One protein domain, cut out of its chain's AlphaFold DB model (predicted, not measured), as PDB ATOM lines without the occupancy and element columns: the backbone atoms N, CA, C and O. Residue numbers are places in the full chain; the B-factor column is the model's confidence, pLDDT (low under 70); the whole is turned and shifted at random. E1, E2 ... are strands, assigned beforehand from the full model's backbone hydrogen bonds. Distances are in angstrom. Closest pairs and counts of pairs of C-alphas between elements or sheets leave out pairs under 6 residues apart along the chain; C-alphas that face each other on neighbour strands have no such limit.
ATOM      1  N   ALA A  63      -3.600 -19.380 -15.553       94.50
ATOM      2  CA  ALA A  63      -3.899 -18.020 -15.121       94.50
ATOM      3  C   ALA A  63      -2.605 -17.202 -15.084       94.50
ATOM      4  O   ALA A  63      -1.726 -17.438 -14.253       94.50
ATOM      5  N   ARG A  64      -2.470 -16.244 -16.005       95.38
ATOM      6  CA  ARG A  64      -1.328 -15.318 -16.044       95.38
ATOM      7  C   ARG A  64      -1.657 -14.063 -15.251       95.38
ATOM      8  O   ARG A  64      -2.680 -13.435 -15.505       95.38
ATOM      9  N   MET A  65      -0.786 -13.688 -14.320       96.69
ATOM     10  CA  MET A  65      -1.043 -12.608 -13.368       96.69
ATOM     11  C   MET A  65       0.145 -11.646 -13.318       96.69
ATOM     12  O   MET A  65       1.294 -12.069 -13.213       96.69
ATOM     13  N   ASN A  66      -0.122 -10.343 -13.375       97.38
ATOM     14  CA  ASN A  66       0.891  -9.307 -13.187       97.38
ATOM     15  C   ASN A  66       0.582  -8.538 -11.902       97.38
ATOM     16  O   ASN A  66      -0.292  -7.674 -11.876       97.38
ATOM     17  N   VAL A  67       1.272  -8.895 -10.825       97.62
ATOM     18  CA  VAL A  67       0.995  -8.413  -9.474       97.62
ATOM     19  C   VAL A  67       1.798  -7.140  -9.229       97.62
ATOM     20  O   VAL A  67       3.027  -7.175  -9.151       97.62
ATOM     21  N   THR A  68       1.108  -6.005  -9.148       95.12
ATOM     22  CA  THR A  68       1.696  -4.674  -8.901       95.12
ATOM     23  C   THR A  68       1.403  -4.131  -7.502       95.12
ATOM     24  O   THR A  68       2.058  -3.187  -7.062       95.12
ATOM     25  N   GLY A  69       0.434  -4.729  -6.801       94.00
ATOM     26  CA  GLY A  69       0.114  -4.450  -5.404       94.00
ATOM     27  C   GLY A  69       0.596  -5.550  -4.455       94.00
ATOM     28  O   GLY A  69       1.158  -6.564  -4.860       94.00
ATOM     29  N   ASN A  70       0.308  -5.381  -3.168       96.00
ATOM     30  CA  ASN A  70       0.811  -6.276  -2.122       96.00
ATOM     31  C   ASN A  70       0.022  -7.592  -1.984       96.00
ATOM     32  O   ASN A  70       0.198  -8.280  -0.985       96.00
ATOM     33  N   GLY A  71      -0.859  -7.943  -2.924       97.56
ATOM     34  CA  GLY A  71      -1.742  -9.108  -2.827       97.56
ATOM     35  C   GLY A  71      -1.778  -9.925  -4.114       97.56
ATOM     36  O   GLY A  71      -1.899  -9.359  -5.200       97.56
ATOM     37  N   LEU A  72      -1.698 -11.246  -3.979       97.75
ATOM     38  CA  LEU A  72      -1.901 -12.226  -5.041       97.75
ATOM     39  C   LEU A  72      -2.927 -13.260  -4.570       97.75
ATOM     40  O   LEU A  72      -2.635 -14.032  -3.660       97.75
ATOM     41  N   ASP A  73      -4.101 -13.282  -5.197       96.25
ATOM     42  CA  ASP A  73      -5.139 -14.267  -4.893       96.25
ATOM     43  C   ASP A  73      -5.115 -15.426  -5.888       96.25
ATOM     44  O   ASP A  73      -5.226 -15.228  -7.097       96.25
ATOM     45  N   LEU A  74      -4.952 -16.639  -5.372       95.69
ATOM     46  CA  LEU A  74      -5.004 -17.874  -6.143       95.69
ATOM     47  C   LEU A  74      -6.434 -18.415  -6.078       95.69
ATOM     48  O   LEU A  74      -6.765 -19.220  -5.207       95.69
ATOM     49  N   ASP A  75      -7.287 -17.929  -6.978       94.19
ATOM     50  CA  ASP A  75      -8.678 -18.374  -7.081       94.19
ATOM     51  C   ASP A  75      -8.770 -19.750  -7.746       94.19
ATOM     52  O   ASP A  75      -8.517 -19.895  -8.944       94.19
ATOM     53  N   LEU A  76      -9.156 -20.761  -6.963       91.94
ATOM     54  CA  LEU A  76      -9.301 -22.142  -7.426       91.94
ATOM     55  C   LEU A  76     -10.695 -22.442  -8.012       91.94
ATOM     56  O   LEU A  76     -11.055 -23.612  -8.192       91.94
ATOM     57  N   SER A  77     -11.482 -21.408  -8.340       83.94
ATOM     58  CA  SER A  77     -12.712 -21.560  -9.116       83.94
ATOM     59  C   SER A  77     -12.431 -22.156 -10.510       83.94
ATOM     60  O   SER A  77     -11.316 -22.144 -11.033       83.94
ATOM     61  N   THR A  78     -13.444 -22.822 -11.069       63.75
ATOM     62  CA  THR A  78     -13.333 -23.892 -12.079       63.75
ATOM     63  C   THR A  78     -12.280 -23.688 -13.182       63.75
ATOM     64  O   THR A  78     -12.427 -22.819 -14.036       63.75
ATOM     65  N   GLY A  79     -11.301 -24.602 -13.240       66.94
ATOM     66  CA  GLY A  79     -10.494 -24.896 -14.435       66.94
ATOM     67  C   GLY A  79      -9.043 -24.410 -14.421       66.94
ATOM     68  O   GLY A  79      -8.260 -24.870 -15.248       66.94
ATOM     69  N   THR A  80      -8.645 -23.540 -13.493       77.88
ATOM     70  CA  THR A  80      -7.252 -23.078 -13.393       77.88
ATOM     71  C   THR A  80      -6.432 -24.055 -12.556       77.88
ATOM     72  O   THR A  80      -6.557 -24.091 -11.337       77.88
ATOM     73  N   GLY A  81      -5.575 -24.853 -13.194       85.44
ATOM     74  CA  GLY A  81      -4.635 -25.727 -12.475       85.44
ATOM     75  C   GLY A  81      -3.187 -25.232 -12.499       85.44
ATOM     76  O   GLY A  81      -2.316 -25.880 -11.923       85.44
ATOM     77  N   CYS A  82      -2.920 -24.086 -13.136       91.81
ATOM     78  CA  CYS A  82      -1.620 -23.426 -13.104       91.81
ATOM     79  C   CYS A  82      -1.767 -21.906 -12.978       91.81
ATOM     80  O   CYS A  82      -2.434 -21.269 -13.793       91.81
ATOM     81  N   PHE A  83      -1.087 -21.323 -11.996       96.50
ATOM     82  CA  PHE A  83      -0.925 -19.883 -11.830       96.50
ATOM     83  C   PHE A  83       0.492 -19.493 -12.238       96.50
ATOM     84  O   PHE A  83       1.467 -20.069 -11.763       96.50
ATOM     85  N   ASN A  84       0.620 -18.503 -13.110       96.00
ATOM     86  CA  ASN A  84       1.899 -17.938 -13.518       96.00
ATOM     87  C   ASN A  84       1.873 -16.441 -13.215       96.00
ATOM     88  O   ASN A  84       1.263 -15.659 -13.949       96.00
ATOM     89  N   ALA A  85       2.482 -16.060 -12.094       97.75
ATOM     90  CA  ALA A  85       2.423 -14.712 -11.563       97.75
ATOM     91  C   ALA A  85       3.796 -14.037 -11.599       97.75
ATOM     92  O   ALA A  85       4.788 -14.581 -11.122       97.75
ATOM     93  N   THR A  86       3.847 -12.812 -12.114       98.25
ATOM     94  CA  THR A  86       4.995 -11.915 -11.935       98.25
ATOM     95  C   THR A  86       4.717 -10.998 -10.751       98.25
ATOM     96  O   THR A  86       3.723 -10.272 -10.767       98.25
ATOM     97  N   ILE A  87       5.575 -11.030  -9.731       98.00
ATOM     98  CA  ILE A  87       5.473 -10.175  -8.542       98.00
ATOM     99  C   ILE A  87       6.391  -8.963  -8.694       98.00
ATOM    100  O   ILE A  87       7.600  -9.106  -8.833       98.00
ATOM    101  N   ASN A  88       5.818  -7.759  -8.707       97.81
ATOM    102  CA  ASN A  88       6.568  -6.514  -8.916       97.81
ATOM    103  C   ASN A  88       6.733  -5.694  -7.628       97.81
ATOM    104  O   ASN A  88       7.591  -4.812  -7.565       97.81
ATOM    105  N   SER A  89       5.923  -5.972  -6.606       96.75
ATOM    106  CA  SER A  89       5.990  -5.304  -5.305       96.75
ATOM    107  C   SER A  89       7.080  -5.928  -4.426       96.75
ATOM    108  O   SER A  89       7.289  -7.141  -4.485       96.75
ATOM    109  N   PRO A  90       7.775  -5.157  -3.567       96.50
ATOM    110  CA  PRO A  90       8.790  -5.711  -2.662       96.50
ATOM    111  C   PRO A  90       8.250  -6.815  -1.743       96.50
ATOM    112  O   PRO A  90       8.987  -7.717  -1.348       96.50
ATOM    113  N   GLN A  91       6.961  -6.742  -1.407       96.31
ATOM    114  CA  GLN A  91       6.250  -7.718  -0.595       96.31
ATOM    115  C   GLN A  91       4.896  -8.045  -1.223       96.31
ATOM    116  O   GLN A  91       4.127  -7.145  -1.552       96.31
ATOM    117  N   THR A  92       4.590  -9.333  -1.332       98.06
ATOM    118  CA  THR A  92       3.303  -9.837  -1.811       98.06
ATOM    119  C   THR A  92       2.748 -10.844  -0.809       98.06
ATOM    120  O   THR A  92       3.401 -11.832  -0.483       98.06
ATOM    121  N   ALA A  93       1.541 -10.605  -0.309       98.19
ATOM    122  CA  ALA A  93       0.771 -11.573   0.456       98.19
ATOM    123  C   ALA A  93       0.008 -12.477  -0.515       98.19
ATOM    124  O   ALA A  93      -0.671 -11.986  -1.417       98.19
ATOM    125  N   ILE A  94       0.129 -13.789  -0.338       98.25
ATOM    126  CA  ILE A  94      -0.566 -14.781  -1.156       98.25
ATOM    127  C   ILE A  94      -1.787 -15.291  -0.392       98.25
ATOM    128  O   ILE A  94      -1.677 -15.694   0.768       98.25
ATOM    129  N   THR A  95      -2.938 -15.314  -1.061       97.50
ATOM    130  CA  THR A  95      -4.185 -15.920  -0.577       97.50
ATOM    131  C   THR A  95      -4.643 -17.035  -1.511       97.50
ATOM    132  O   THR A  95      -4.212 -17.117  -2.659       97.50
ATOM    133  N   ILE A  96      -5.486 -17.929  -0.995       95.94
ATOM    134  CA  ILE A  96      -6.219 -18.916  -1.791       95.94
ATOM    135  C   ILE A  96      -7.698 -18.627  -1.576       95.94
ATOM    136  O   ILE A  96      -8.152 -18.606  -0.427       95.94
ATOM    137  N   SER A  97      -8.436 -18.438  -2.663       95.12
ATOM    138  CA  SER A  97      -9.888 -18.309  -2.647       95.12
ATOM    139  C   SER A  97     -10.536 -19.513  -3.334       95.12
ATOM    140  O   SER A  97      -9.902 -20.230  -4.110       95.12
ATOM    141  N   ASN A  98     -11.789 -19.787  -2.962       93.94
ATOM    142  CA  ASN A  98     -12.571 -20.926  -3.452       93.94
ATOM    143  C   ASN A  98     -11.815 -22.271  -3.405       93.94
ATOM    144  O   ASN A  98     -11.765 -22.969  -4.420       93.94
ATOM    145  N   PRO A  99     -11.212 -22.651  -2.255       93.44
ATOM    146  CA  PRO A  99     -10.475 -23.900  -2.164       93.44
ATOM    147  C   PRO A  99     -11.369 -25.097  -2.487       93.44
ATOM    148  O   PRO A  99     -12.600 -25.016  -2.467       93.44
ATOM    149  N   ALA A 100     -10.731 -26.235  -2.760       88.06
ATOM    150  CA  ALA A 100     -11.440 -27.501  -2.875       88.06
ATOM    151  C   ALA A 100     -12.374 -27.700  -1.671       88.06
ATOM    152  O   ALA A 100     -12.050 -27.263  -0.576       88.06
ATOM    153  N   THR A 101     -13.515 -28.356  -1.866       90.56
ATOM    154  CA  THR A 101     -14.461 -28.662  -0.776       90.56
ATOM    155  C   THR A 101     -14.792 -30.147  -0.681       90.56
ATOM    156  O   THR A 101     -15.339 -30.599   0.323       90.56
ATOM    157  N   ASP A 102     -14.445 -30.923  -1.710       90.88
ATOM    158  CA  ASP A 102     -14.689 -32.359  -1.748       90.88
ATOM    159  C   ASP A 102     -13.504 -33.118  -1.145       90.88
ATOM    160  O   ASP A 102     -12.418 -33.158  -1.725       90.88
ATOM    161  N   ALA A 103     -13.722 -33.708   0.029       93.25
ATOM    162  CA  ALA A 103     -12.700 -34.432   0.779       93.25
ATOM    163  C   ALA A 103     -12.392 -35.835   0.232       93.25
ATOM    164  O   ALA A 103     -11.461 -36.473   0.712       93.25
ATOM    165  N   ASN A 104     -13.143 -36.321  -0.762       93.88
ATOM    166  CA  ASN A 104     -12.932 -37.652  -1.337       93.88
ATOM    167  C   ASN A 104     -11.991 -37.646  -2.548       93.88
ATOM    168  O   ASN A 104     -11.707 -38.705  -3.107       93.88
ATOM    169  N   PHE A 105     -11.511 -36.473  -2.966       90.88
ATOM    170  CA  PHE A 105     -10.600 -36.334  -4.094       90.88
ATOM    171  C   PHE A 105      -9.339 -35.591  -3.692       90.88
ATOM    172  O   PHE A 105      -9.383 -34.549  -3.039       90.88
ATOM    173  N   VAL A 106      -8.214 -36.096  -4.190       93.44
ATOM    174  CA  VAL A 106      -6.972 -35.337  -4.216       93.44
ATOM    175  C   VAL A 106      -7.086 -34.262  -5.290       93.44
ATOM    176  O   VAL A 106      -7.559 -34.525  -6.399       93.44
ATOM    177  N   ARG A 107      -6.666 -33.039  -4.969       92.50
ATOM    178  CA  ARG A 107      -6.592 -31.945  -5.943       92.50
ATOM    179  C   ARG A 107      -5.254 -31.250  -5.854       92.50
ATOM    180  O   ARG A 107      -4.763 -31.005  -4.756       92.50
ATOM    181  N   SER A 108      -4.720 -30.873  -7.008       93.00
ATOM    182  CA  SER A 108      -3.448 -30.175  -7.108       93.00
ATOM    183  C   SER A 108      -3.520 -28.975  -8.042       93.00
ATOM    184  O   SER A 108      -4.315 -28.946  -8.982       93.00
ATOM    185  N   PHE A 109      -2.659 -27.995  -7.793       94.56
ATOM    186  CA  PHE A 109      -2.394 -26.892  -8.711       94.56
ATOM    187  C   PHE A 109      -0.931 -26.465  -8.602       94.56
ATOM    188  O   PHE A 109      -0.294 -26.634  -7.559       94.56
ATOM    189  N   SER A 110      -0.399 -25.885  -9.674       95.25
ATOM    190  CA  SER A 110       0.954 -25.335  -9.693       95.25
ATOM    191  C   SER A 110       0.950 -23.813  -9.613       95.25
ATOM    192  O   SER A 110       0.040 -23.152 -10.116       95.25
ATOM    193  N   LEU A 111       2.009 -23.254  -9.038       97.19
ATOM    194  CA  LEU A 111       2.295 -21.823  -9.051       97.19
ATOM    195  C   LEU A 111       3.716 -21.607  -9.556       97.19
ATOM    196  O   LEU A 111       4.652 -22.246  -9.085       97.19
ATOM    197  N   VAL A 112       3.878 -20.663 -10.471       97.38
ATOM    198  CA  VAL A 112       5.170 -20.099 -10.849       97.38
ATOM    199  C   VAL A 112       5.180 -18.641 -10.417       97.38
ATOM    200  O   VAL A 112       4.294 -17.878 -10.806       97.38
ATOM    201  N   LEU A 113       6.168 -18.266  -9.607       98.00
ATOM    202  CA  LEU A 113       6.410 -16.887  -9.193       98.00
ATOM    203  C   LEU A 113       7.648 -16.357  -9.901       98.00
ATOM    204  O   LEU A 113       8.739 -16.874  -9.690       98.00
ATOM    205  N   LYS A 114       7.484 -15.310 -10.706       98.00
ATOM    206  CA  LYS A 114       8.574 -14.600 -11.375       98.00
ATOM    207  C   LYS A 114       8.905 -13.304 -10.642       98.00
ATOM    208  O   LYS A 114       8.013 -12.503 -10.359       98.00
ATOM    209  N   GLN A 115      10.192 -13.068 -10.403       98.06
ATOM    210  CA  GLN A 115      10.716 -11.804  -9.889       98.06
ATOM    211  C   GLN A 115      10.540 -10.696 -10.938       98.06
ATOM    212  O   GLN A 115      11.245 -10.671 -11.949       98.06
ATOM    213  N   GLY A 116       9.589  -9.786 -10.730       97.00
ATOM    214  CA  GLY A 116       9.292  -8.705 -11.672       97.00
ATOM    215  C   GLY A 116      10.308  -7.570 -11.599       97.00
ATOM    216  O   GLY A 116      10.854  -7.152 -12.622       97.00
ATOM    217  N   THR A 117      10.607  -7.113 -10.382       96.38
ATOM    218  CA  THR A 117      11.584  -6.040 -10.119       96.38
ATOM    219  C   THR A 117      12.853  -6.541  -9.428       96.38
ATOM    220  O   THR A 117      13.849  -5.824  -9.395       96.38
ATOM    221  N   GLY A 118      12.854  -7.792  -8.959       95.88
ATOM    222  CA  GLY A 118      13.957  -8.388  -8.216       95.88
ATOM    223  C   GLY A 118      13.836  -8.130  -6.715       95.88
ATOM    224  O   GLY A 118      13.291  -7.125  -6.264       95.88
ATOM    225  N   SER A 119      14.358  -9.061  -5.921       96.06
ATOM    226  CA  SER A 119      14.276  -9.077  -4.454       96.06
ATOM    227  C   SER A 119      12.849  -8.974  -3.892       96.06
ATOM    228  O   SER A 119      12.662  -8.619  -2.725       96.06
ATOM    229  N   ASN A 120      11.844  -9.310  -4.701       97.00
ATOM    230  CA  ASN A 120      10.447  -9.402  -4.310       97.00
ATOM    231  C   ASN A 120      10.267 -10.601  -3.373       97.00
ATOM    232  O   ASN A 120      10.778 -11.693  -3.633       97.00
ATOM    233  N   LYS A 121       9.534 -10.410  -2.277       96.50
ATOM    234  CA  LYS A 121       9.306 -11.439  -1.255       96.50
ATOM    235  C   LYS A 121       7.832 -11.786  -1.147       96.50
ATOM    236  O   LYS A 121       6.974 -10.914  -1.265       96.50
ATOM    237  N   VAL A 122       7.546 -13.035  -0.796       97.38
ATOM    238  CA  VAL A 122       6.228 -13.395  -0.267       97.38
ATOM    239  C   VAL A 122       6.206 -13.056   1.218       97.38
ATOM    240  O   VAL A 122       6.954 -13.638   2.002       97.38
ATOM    241  N   SER A 123       5.395 -12.074   1.603       96.44
ATOM    242  CA  SER A 123       5.288 -11.621   2.994       96.44
ATOM    243  C   SER A 123       4.399 -12.529   3.833       96.44
ATOM    244  O   SER A 123       4.564 -12.615   5.048       96.44
ATOM    245  N   THR A 124       3.437 -13.203   3.209       97.19
ATOM    246  CA  THR A 124       2.531 -14.133   3.880       97.19
ATOM    247  C   THR A 124       2.110 -15.211   2.898       97.19
ATOM    248  O   THR A 124       1.658 -14.904   1.799       97.19
ATOM    249  N   TRP A 125       2.250 -16.466   3.314       97.94
ATOM    250  CA  TRP A 125       1.638 -17.608   2.642       97.94
ATOM    251  C   TRP A 125       0.298 -17.941   3.309       97.94
ATOM    252  O   TRP A 125       0.159 -17.703   4.514       97.94
ATOM    253  N   PRO A 126      -0.676 -18.522   2.585       97.31
ATOM    254  CA  PRO A 126      -1.949 -18.915   3.180       97.31
ATOM    255  C   PRO A 126      -1.721 -19.874   4.356       97.31
ATOM    256  O   PRO A 126      -1.005 -20.862   4.217       97.31
ATOM    257  N   ALA A 127      -2.358 -19.634   5.506       95.88
ATOM    258  CA  ALA A 127      -2.153 -20.446   6.717       95.88
ATOM    259  C   ALA A 127      -2.553 -21.930   6.552       95.88
ATOM    260  O   ALA A 127      -2.096 -22.802   7.301       95.88
ATOM    261  N   ILE A 128      -3.410 -22.212   5.566       96.19
ATOM    262  CA  ILE A 128      -3.822 -23.563   5.169       96.19
ATOM    263  C   ILE A 128      -2.719 -24.325   4.417       96.19
ATOM    264  O   ILE A 128      -2.786 -25.548   4.337       96.19
ATOM    265  N   VAL A 129      -1.684 -23.639   3.918       97.94
ATOM    266  CA  VAL A 129      -0.514 -24.269   3.298       97.94
ATOM    267  C   VAL A 129       0.435 -24.775   4.380       97.94
ATOM    268  O   VAL A 129       0.883 -24.031   5.254       97.94
ATOM    269  N   LYS A 130       0.760 -26.063   4.303       97.38
ATOM    270  CA  LYS A 130       1.710 -26.771   5.154       97.38
ATOM    271  C   LYS A 130       2.920 -27.140   4.309       97.38
ATOM    272  O   LYS A 130       2.838 -27.973   3.413       97.38
ATOM    273  N   TRP A 131       4.042 -26.484   4.570       96.12
ATOM    274  CA  TRP A 131       5.269 -26.713   3.817       96.12
ATOM    275  C   TRP A 131       5.922 -28.029   4.208       96.12
ATOM    276  O   TRP A 131       6.045 -28.332   5.397       96.12
ATOM    277  N   ASN A 132       6.392 -28.784   3.215       82.81
ATOM    278  CA  ASN A 132       7.272 -29.912   3.483       82.81
ATOM    279  C   ASN A 132       8.542 -29.405   4.199       82.81
ATOM    280  O   ASN A 132       9.194 -28.481   3.721       82.81
ATOM    281  N   GLY A 133       8.856 -29.951   5.375       82.81
ATOM    282  CA  GLY A 133       9.920 -29.432   6.252       82.81
ATOM    283  C   GLY A 133       9.502 -28.289   7.192       82.81
ATOM    284  O   GLY A 133      10.334 -27.784   7.940       82.81
ATOM    285  N   GLY A 134       8.225 -27.887   7.198       89.69
ATOM    286  CA  GLY A 134       7.637 -26.980   8.193       89.69
ATOM    287  C   GLY A 134       7.945 -25.490   8.013       89.69
ATOM    288  O   GLY A 134       7.423 -24.674   8.770       89.69
ATOM    289  N   VAL A 135       8.745 -25.116   7.013       91.69
ATOM    290  CA  VAL A 135       9.156 -23.729   6.757       91.69
ATOM    291  C   VAL A 135       8.868 -23.356   5.310       91.69
ATOM    292  O   VAL A 135       9.126 -24.134   4.395       91.69
ATOM    293  N   ALA A 136       8.332 -22.151   5.105       94.50
ATOM    294  CA  ALA A 136       8.093 -21.628   3.769       94.50
ATOM    295  C   ALA A 136       9.412 -21.457   2.989       94.50
ATOM    296  O   ALA A 136      10.387 -20.959   3.561       94.50
ATOM    297  N   PRO A 137       9.456 -21.813   1.696       93.69
ATOM    298  CA  PRO A 137      10.658 -21.681   0.889       93.69
ATOM    299  C   PRO A 137      11.097 -20.231   0.717       93.69
ATOM    300  O   PRO A 137      10.282 -19.307   0.657       93.69
ATOM    301  N   VAL A 138      12.408 -20.048   0.584       92.62
ATOM    302  CA  VAL A 138      13.017 -18.762   0.247       92.62
ATOM    303  C   VAL A 138      13.048 -18.619  -1.273       92.62
ATOM    304  O   VAL A 138      13.552 -19.503  -1.963       92.62
ATOM    305  N   LEU A 139      12.513 -17.507  -1.781       95.38
ATOM    306  CA  LEU A 139      12.510 -17.204  -3.213       95.38
ATOM    307  C   LEU A 139      13.893 -16.809  -3.727       95.38
ATOM    308  O   LEU A 139      14.743 -16.301  -2.992       95.38
ATOM    309  N   SER A 140      14.067 -16.976  -5.030       95.81
ATOM    310  CA  SER A 140      15.151 -16.375  -5.790       95.81
ATOM    311  C   SER A 140      14.984 -14.853  -5.862       95.81
ATOM    312  O   SER A 140      13.875 -14.332  -5.791       95.81
ATOM    313  N   TYR A 141      16.093 -14.123  -6.015       95.25
ATOM    314  CA  TYR A 141      16.110 -12.657  -5.877       95.25
ATOM    315  C   TYR A 141      16.396 -11.905  -7.178       95.25
ATOM    316  O   TYR A 141      16.115 -10.712  -7.266       95.25
ATOM    317  N   ALA A 142      17.005 -12.553  -8.172       96.69
ATOM    318  CA  ALA A 142      17.377 -11.879  -9.409       96.69
ATOM    319  C   ALA A 142      16.126 -11.466 -10.192       96.69
ATOM    320  O   ALA A 142      15.136 -12.187 -10.223       96.69
ATOM    321  N   GLN A 143      16.151 -10.311 -10.848       96.94
ATOM    322  CA  GLN A 143      15.051  -9.939 -11.728       96.94
ATOM    323  C   GLN A 143      14.912 -10.966 -12.862       96.94
ATOM    324  O   GLN A 143      15.901 -11.407 -13.444       96.94
ATOM    325  N   GLY A 144      13.677 -11.333 -13.191       96.50
ATOM    326  CA  GLY A 144      13.353 -12.199 -14.318       96.50
ATOM    327  C   GLY A 144      13.409 -13.698 -14.029       96.50
ATOM    328  O   GLY A 144      12.829 -14.452 -14.810       96.50
ATOM    329  N   VAL A 145      14.024 -14.139 -12.928       97.06
ATOM    330  CA  VAL A 145      14.041 -15.566 -12.572       97.06
ATOM    331  C   VAL A 145      12.737 -15.982 -11.906       97.06
ATOM    332  O   VAL A 145      12.038 -15.160 -11.302       97.06
ATOM    333  N   SER A 146      12.406 -17.262 -12.044       97.62
ATOM    334  CA  SER A 146      11.179 -17.840 -11.513       97.62
ATOM    335  C   SER A 146      11.443 -18.951 -10.505       97.62
ATOM    336  O   SER A 146      12.450 -19.651 -10.559       97.62
ATOM    337  N   ASP A 147      10.486 -19.134  -9.612       97.69
ATOM    338  CA  ASP A 147      10.428 -20.199  -8.624       97.69
ATOM    339  C   ASP A 147       9.118 -20.972  -8.832       97.69
ATOM    340  O   ASP A 147       8.063 -20.367  -9.051       97.69
ATOM    341  N   ALA A 148       9.176 -22.303  -8.801       97.25
ATOM    342  CA  ALA A 148       8.041 -23.176  -9.076       97.25
ATOM    343  C   ALA A 148       7.590 -23.936  -7.827       97.25
ATOM    344  O   ALA A 148       8.398 -24.465  -7.059       97.25
ATOM    345  N   PHE A 149       6.275 -24.040  -7.673       97.19
ATOM    346  CA  PHE A 149       5.605 -24.682  -6.553       97.19
ATOM    347  C   PHE A 149       4.507 -25.616  -7.052       97.19
ATOM    348  O   PHE A 149       3.859 -25.351  -8.068       97.19
ATOM    349  N   MET A 150       4.261 -26.673  -6.284       95.56
ATOM    350  CA  MET A 150       3.071 -27.509  -6.400       95.56
ATOM    351  C   MET A 150       2.341 -27.482  -5.063       95.56
ATOM    352  O   MET A 150       2.973 -27.523  -4.008       95.56
ATOM    353  N   PHE A 151       1.019 -27.435  -5.116       96.56
ATOM    354  CA  PHE A 151       0.161 -27.538  -3.946       96.56
ATOM    355  C   PHE A 151      -0.801 -28.691  -4.138       96.56
ATOM    356  O   PHE A 151      -1.351 -28.857  -5.225       96.56
ATOM    357  N   GLU A 152      -1.025 -29.461  -3.081       95.94
ATOM    358  CA  GLU A 152      -1.900 -30.625  -3.116       95.94
ATOM    359  C   GLU A 152      -2.740 -30.700  -1.845       95.94
ATOM    360  O   GLU A 152      -2.226 -30.503  -0.747       95.94
ATOM    361  N   THR A 153      -4.030 -30.981  -1.981       95.94
ATOM    362  CA  THR A 153      -4.929 -31.214  -0.849       95.94
ATOM    363  C   THR A 153      -5.470 -32.635  -0.883       95.94
ATOM    364  O   THR A 153      -5.786 -33.164  -1.949       95.94
ATOM    365  N   TYR A 154      -5.593 -33.218   0.308       96.00
ATOM    366  CA  TYR A 154      -6.115 -34.563   0.561       96.00
ATOM    367  C   TYR A 154      -7.371 -34.538   1.445       96.00
ATOM    368  O   TYR A 154      -7.882 -35.585   1.830       96.00
ATOM    369  N   ASP A 155      -7.841 -33.348   1.825       96.06
ATOM    370  CA  ASP A 155      -8.875 -33.155   2.845       96.06
ATOM    371  C   ASP A 155      -9.983 -32.193   2.401       96.06
ATOM    372  O   ASP A 155     -10.707 -31.636   3.234       96.06
ATOM    373  N   GLY A 156     -10.122 -32.009   1.085       93.88
ATOM    374  CA  GLY A 156     -11.099 -31.095   0.509       93.88
ATOM    375  C   GLY A 156     -10.770 -29.655   0.876       93.88
ATOM    376  O   GLY A 156     -11.620 -28.964   1.423       93.88
ATOM    377  N   GLY A 157      -9.518 -29.248   0.641       94.69
ATOM    378  CA  GLY A 157      -9.045 -27.864   0.686       94.69
ATOM    379  C   GLY A 157      -8.899 -27.244   2.075       94.69
ATOM    380  O   GLY A 157      -8.586 -26.056   2.169       94.69
ATOM    381  N   LYS A 158      -9.079 -28.017   3.154       96.00
ATOM    382  CA  LYS A 158      -8.842 -27.539   4.528       96.00
ATOM    383  C   LYS A 158      -7.357 -27.298   4.770       96.00
ATOM    384  O   LYS A 158      -6.988 -26.358   5.475       96.00
ATOM    385  N   SER A 159      -6.512 -28.130   4.172       96.44
ATOM    386  CA  SER A 159      -5.072 -27.941   4.127       96.44
ATOM    387  C   SER A 159      -4.501 -28.307   2.760       96.44
ATOM    388  O   SER A 159      -5.045 -29.132   2.024       96.44
ATOM    389  N   TYR A 160      -3.388 -27.660   2.425       97.38
ATOM    390  CA  TYR A 160      -2.601 -27.955   1.235       97.38
ATOM    391  C   TYR A 160      -1.165 -28.253   1.639       97.38
ATOM    392  O   TYR A 160      -0.545 -27.451   2.333       97.38
ATOM    393  N   VAL A 161      -0.606 -29.363   1.178       97.62
ATOM    394  CA  VAL A 161       0.833 -29.605   1.242       97.62
ATOM    395  C   VAL A 161       1.498 -28.759   0.159       97.62
ATOM    396  O   VAL A 161       1.136 -28.853  -1.012       97.62
ATOM    397  N   GLY A 162       2.432 -27.900   0.560       97.38
ATOM    398  CA  GLY A 162       3.224 -27.068  -0.341       97.38
ATOM    399  C   GLY A 162       4.571 -27.717  -0.642       97.38
ATOM    400  O   GLY A 162       5.355 -27.989   0.274       97.38
ATOM    401  N   TYR A 163       4.855 -27.919  -1.925       96.31
ATOM    402  CA  TYR A 163       6.129 -28.422  -2.425       96.31
ATOM    403  C   TYR A 163       6.876 -27.307  -3.145       96.31
ATOM    404  O   TYR A 163       6.329 -26.660  -4.041       96.31
ATOM    405  N   PHE A 164       8.145 -27.112  -2.785       94.88
ATOM    406  CA  PHE A 164       9.046 -26.268  -3.559       94.88
ATOM    407  C   PHE A 164       9.697 -27.108  -4.652       94.88
ATOM    408  O   PHE A 164      10.529 -27.962  -4.359       94.88
ATOM    409  N   VAL A 165       9.256 -26.917  -5.892       93.25
ATOM    410  CA  VAL A 165       9.607 -27.799  -7.014       93.25
ATOM    411  C   VAL A 165      10.947 -27.404  -7.622       93.25
ATOM    412  O   VAL A 165      11.735 -28.268  -7.995       93.25
ATOM    413  N   GLY A 166      11.218 -26.106  -7.719       90.25
ATOM    414  CA  GLY A 166      12.464 -25.621  -8.291       90.25
ATOM    415  C   GLY A 166      12.654 -24.135  -8.059       90.25
ATOM    416  O   GLY A 166      11.686 -23.375  -8.017       90.25
ATOM    417  N   ASN A 167      13.913 -23.740  -7.919       92.06
ATOM    418  CA  ASN A 167      14.320 -22.366  -7.694       92.06
ATOM    419  C   ASN A 167      15.209 -21.859  -8.832       92.06
ATOM    420  O   ASN A 167      15.885 -22.644  -9.497       92.06
ATOM    421  N   ASN A 168      15.247 -20.539  -9.010       93.00
ATOM    422  CA  ASN A 168      16.137 -19.848  -9.945       93.00
ATOM    423  C   ASN A 168      16.000 -20.352 -11.395       93.00
ATOM    424  O   ASN A 168      16.983 -20.524 -12.116       93.00
ATOM    425  N   ILE A 169      14.762 -20.608 -11.809       93.56
ATOM    426  CA  ILE A 169      14.418 -21.048 -13.157       93.56
ATOM    427  C   ILE A 169      14.597 -19.841 -14.093       93.56
ATOM    428  O   ILE A 169      13.953 -18.808 -13.871       93.56
ATOM    429  N   PRO A 170      15.481 -19.921 -15.102       83.88
ATOM    430  CA  PRO A 170      15.698 -18.825 -16.038       83.88
ATOM    431  C   PRO A 170      14.447 -18.557 -16.888       83.88
ATOM    432  O   PRO A 170      13.594 -19.430 -17.051       83.88
TER     433      PRO A 170
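This is residues 63 to 170 of the 171 residues of an uncharacterized protein of Burkholderia sp. Bp9125 (UniProt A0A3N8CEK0). A large, twisted sheet of six strands faces a smaller sheet of three in a sandwich, the chain wound in stacked turns that step from one sheet to the other: E1 to E2, E3 to E4, E5 to E6. The hairpin of E8 and E9 and short E7 extend the large sheet beyond E5. The printed part has 108 residues, with no named helix and nine strands, E1 to E9 in chain order. The large sheet runs E1 E3 E5 E8 E9 E7, mixed; the small one runs E2 E4 E6, all parallel. The class is all strand, and the whole is compact, with a radius of gyration of the C-alphas of 13.3 A and spans of 41 by 28 by 22 A.

In the large sheet E1, residues 63 to 67, is parallel to E3, residues 82 to 87, with N 65 and O 84 2.9 A apart. E3 is parallel to E5, residues 107 to 115 (N 112 and O 83, 2.8 A). E5 is antiparallel to E8, residues 146 to 153, at 161 degrees, with N 149 and O 111 2.8 A apart. E8 and E9, residues 160 to 169, form a hairpin, with N 163 and O 150 2.8 A apart. E9 is parallel to edge strand E7, residues 129 to 131, at 60 degrees, with N 130 and O 160 2.7 A apart. In the small sheet E4, residues 91 to 97, pairs staggered: over 93 to 97 with E2, residues 71 to 75, with N 72 and O 93 2.9 A apart, and over 91 to 93 with E6, residues 121 to 124, with N 123 and O 92 2.9 A apart. The sheets' facing parts are 9.5 A centre to centre.

E1 begins at C-alpha 63 (-3.899, -18.020, -15.121), and E9 ends at C-alpha 169 (14.418, -21.048, -13.157). E5 measures 26.8 A, E8 23.5 A and E9 23.3 A.

The C-alphas farthest apart, of Asn 104 and Thr 117, are 41.0 A apart. The printed part has no cut; the link E7 to E8 is long. Residues 78 to 79 have pLDDT under 70.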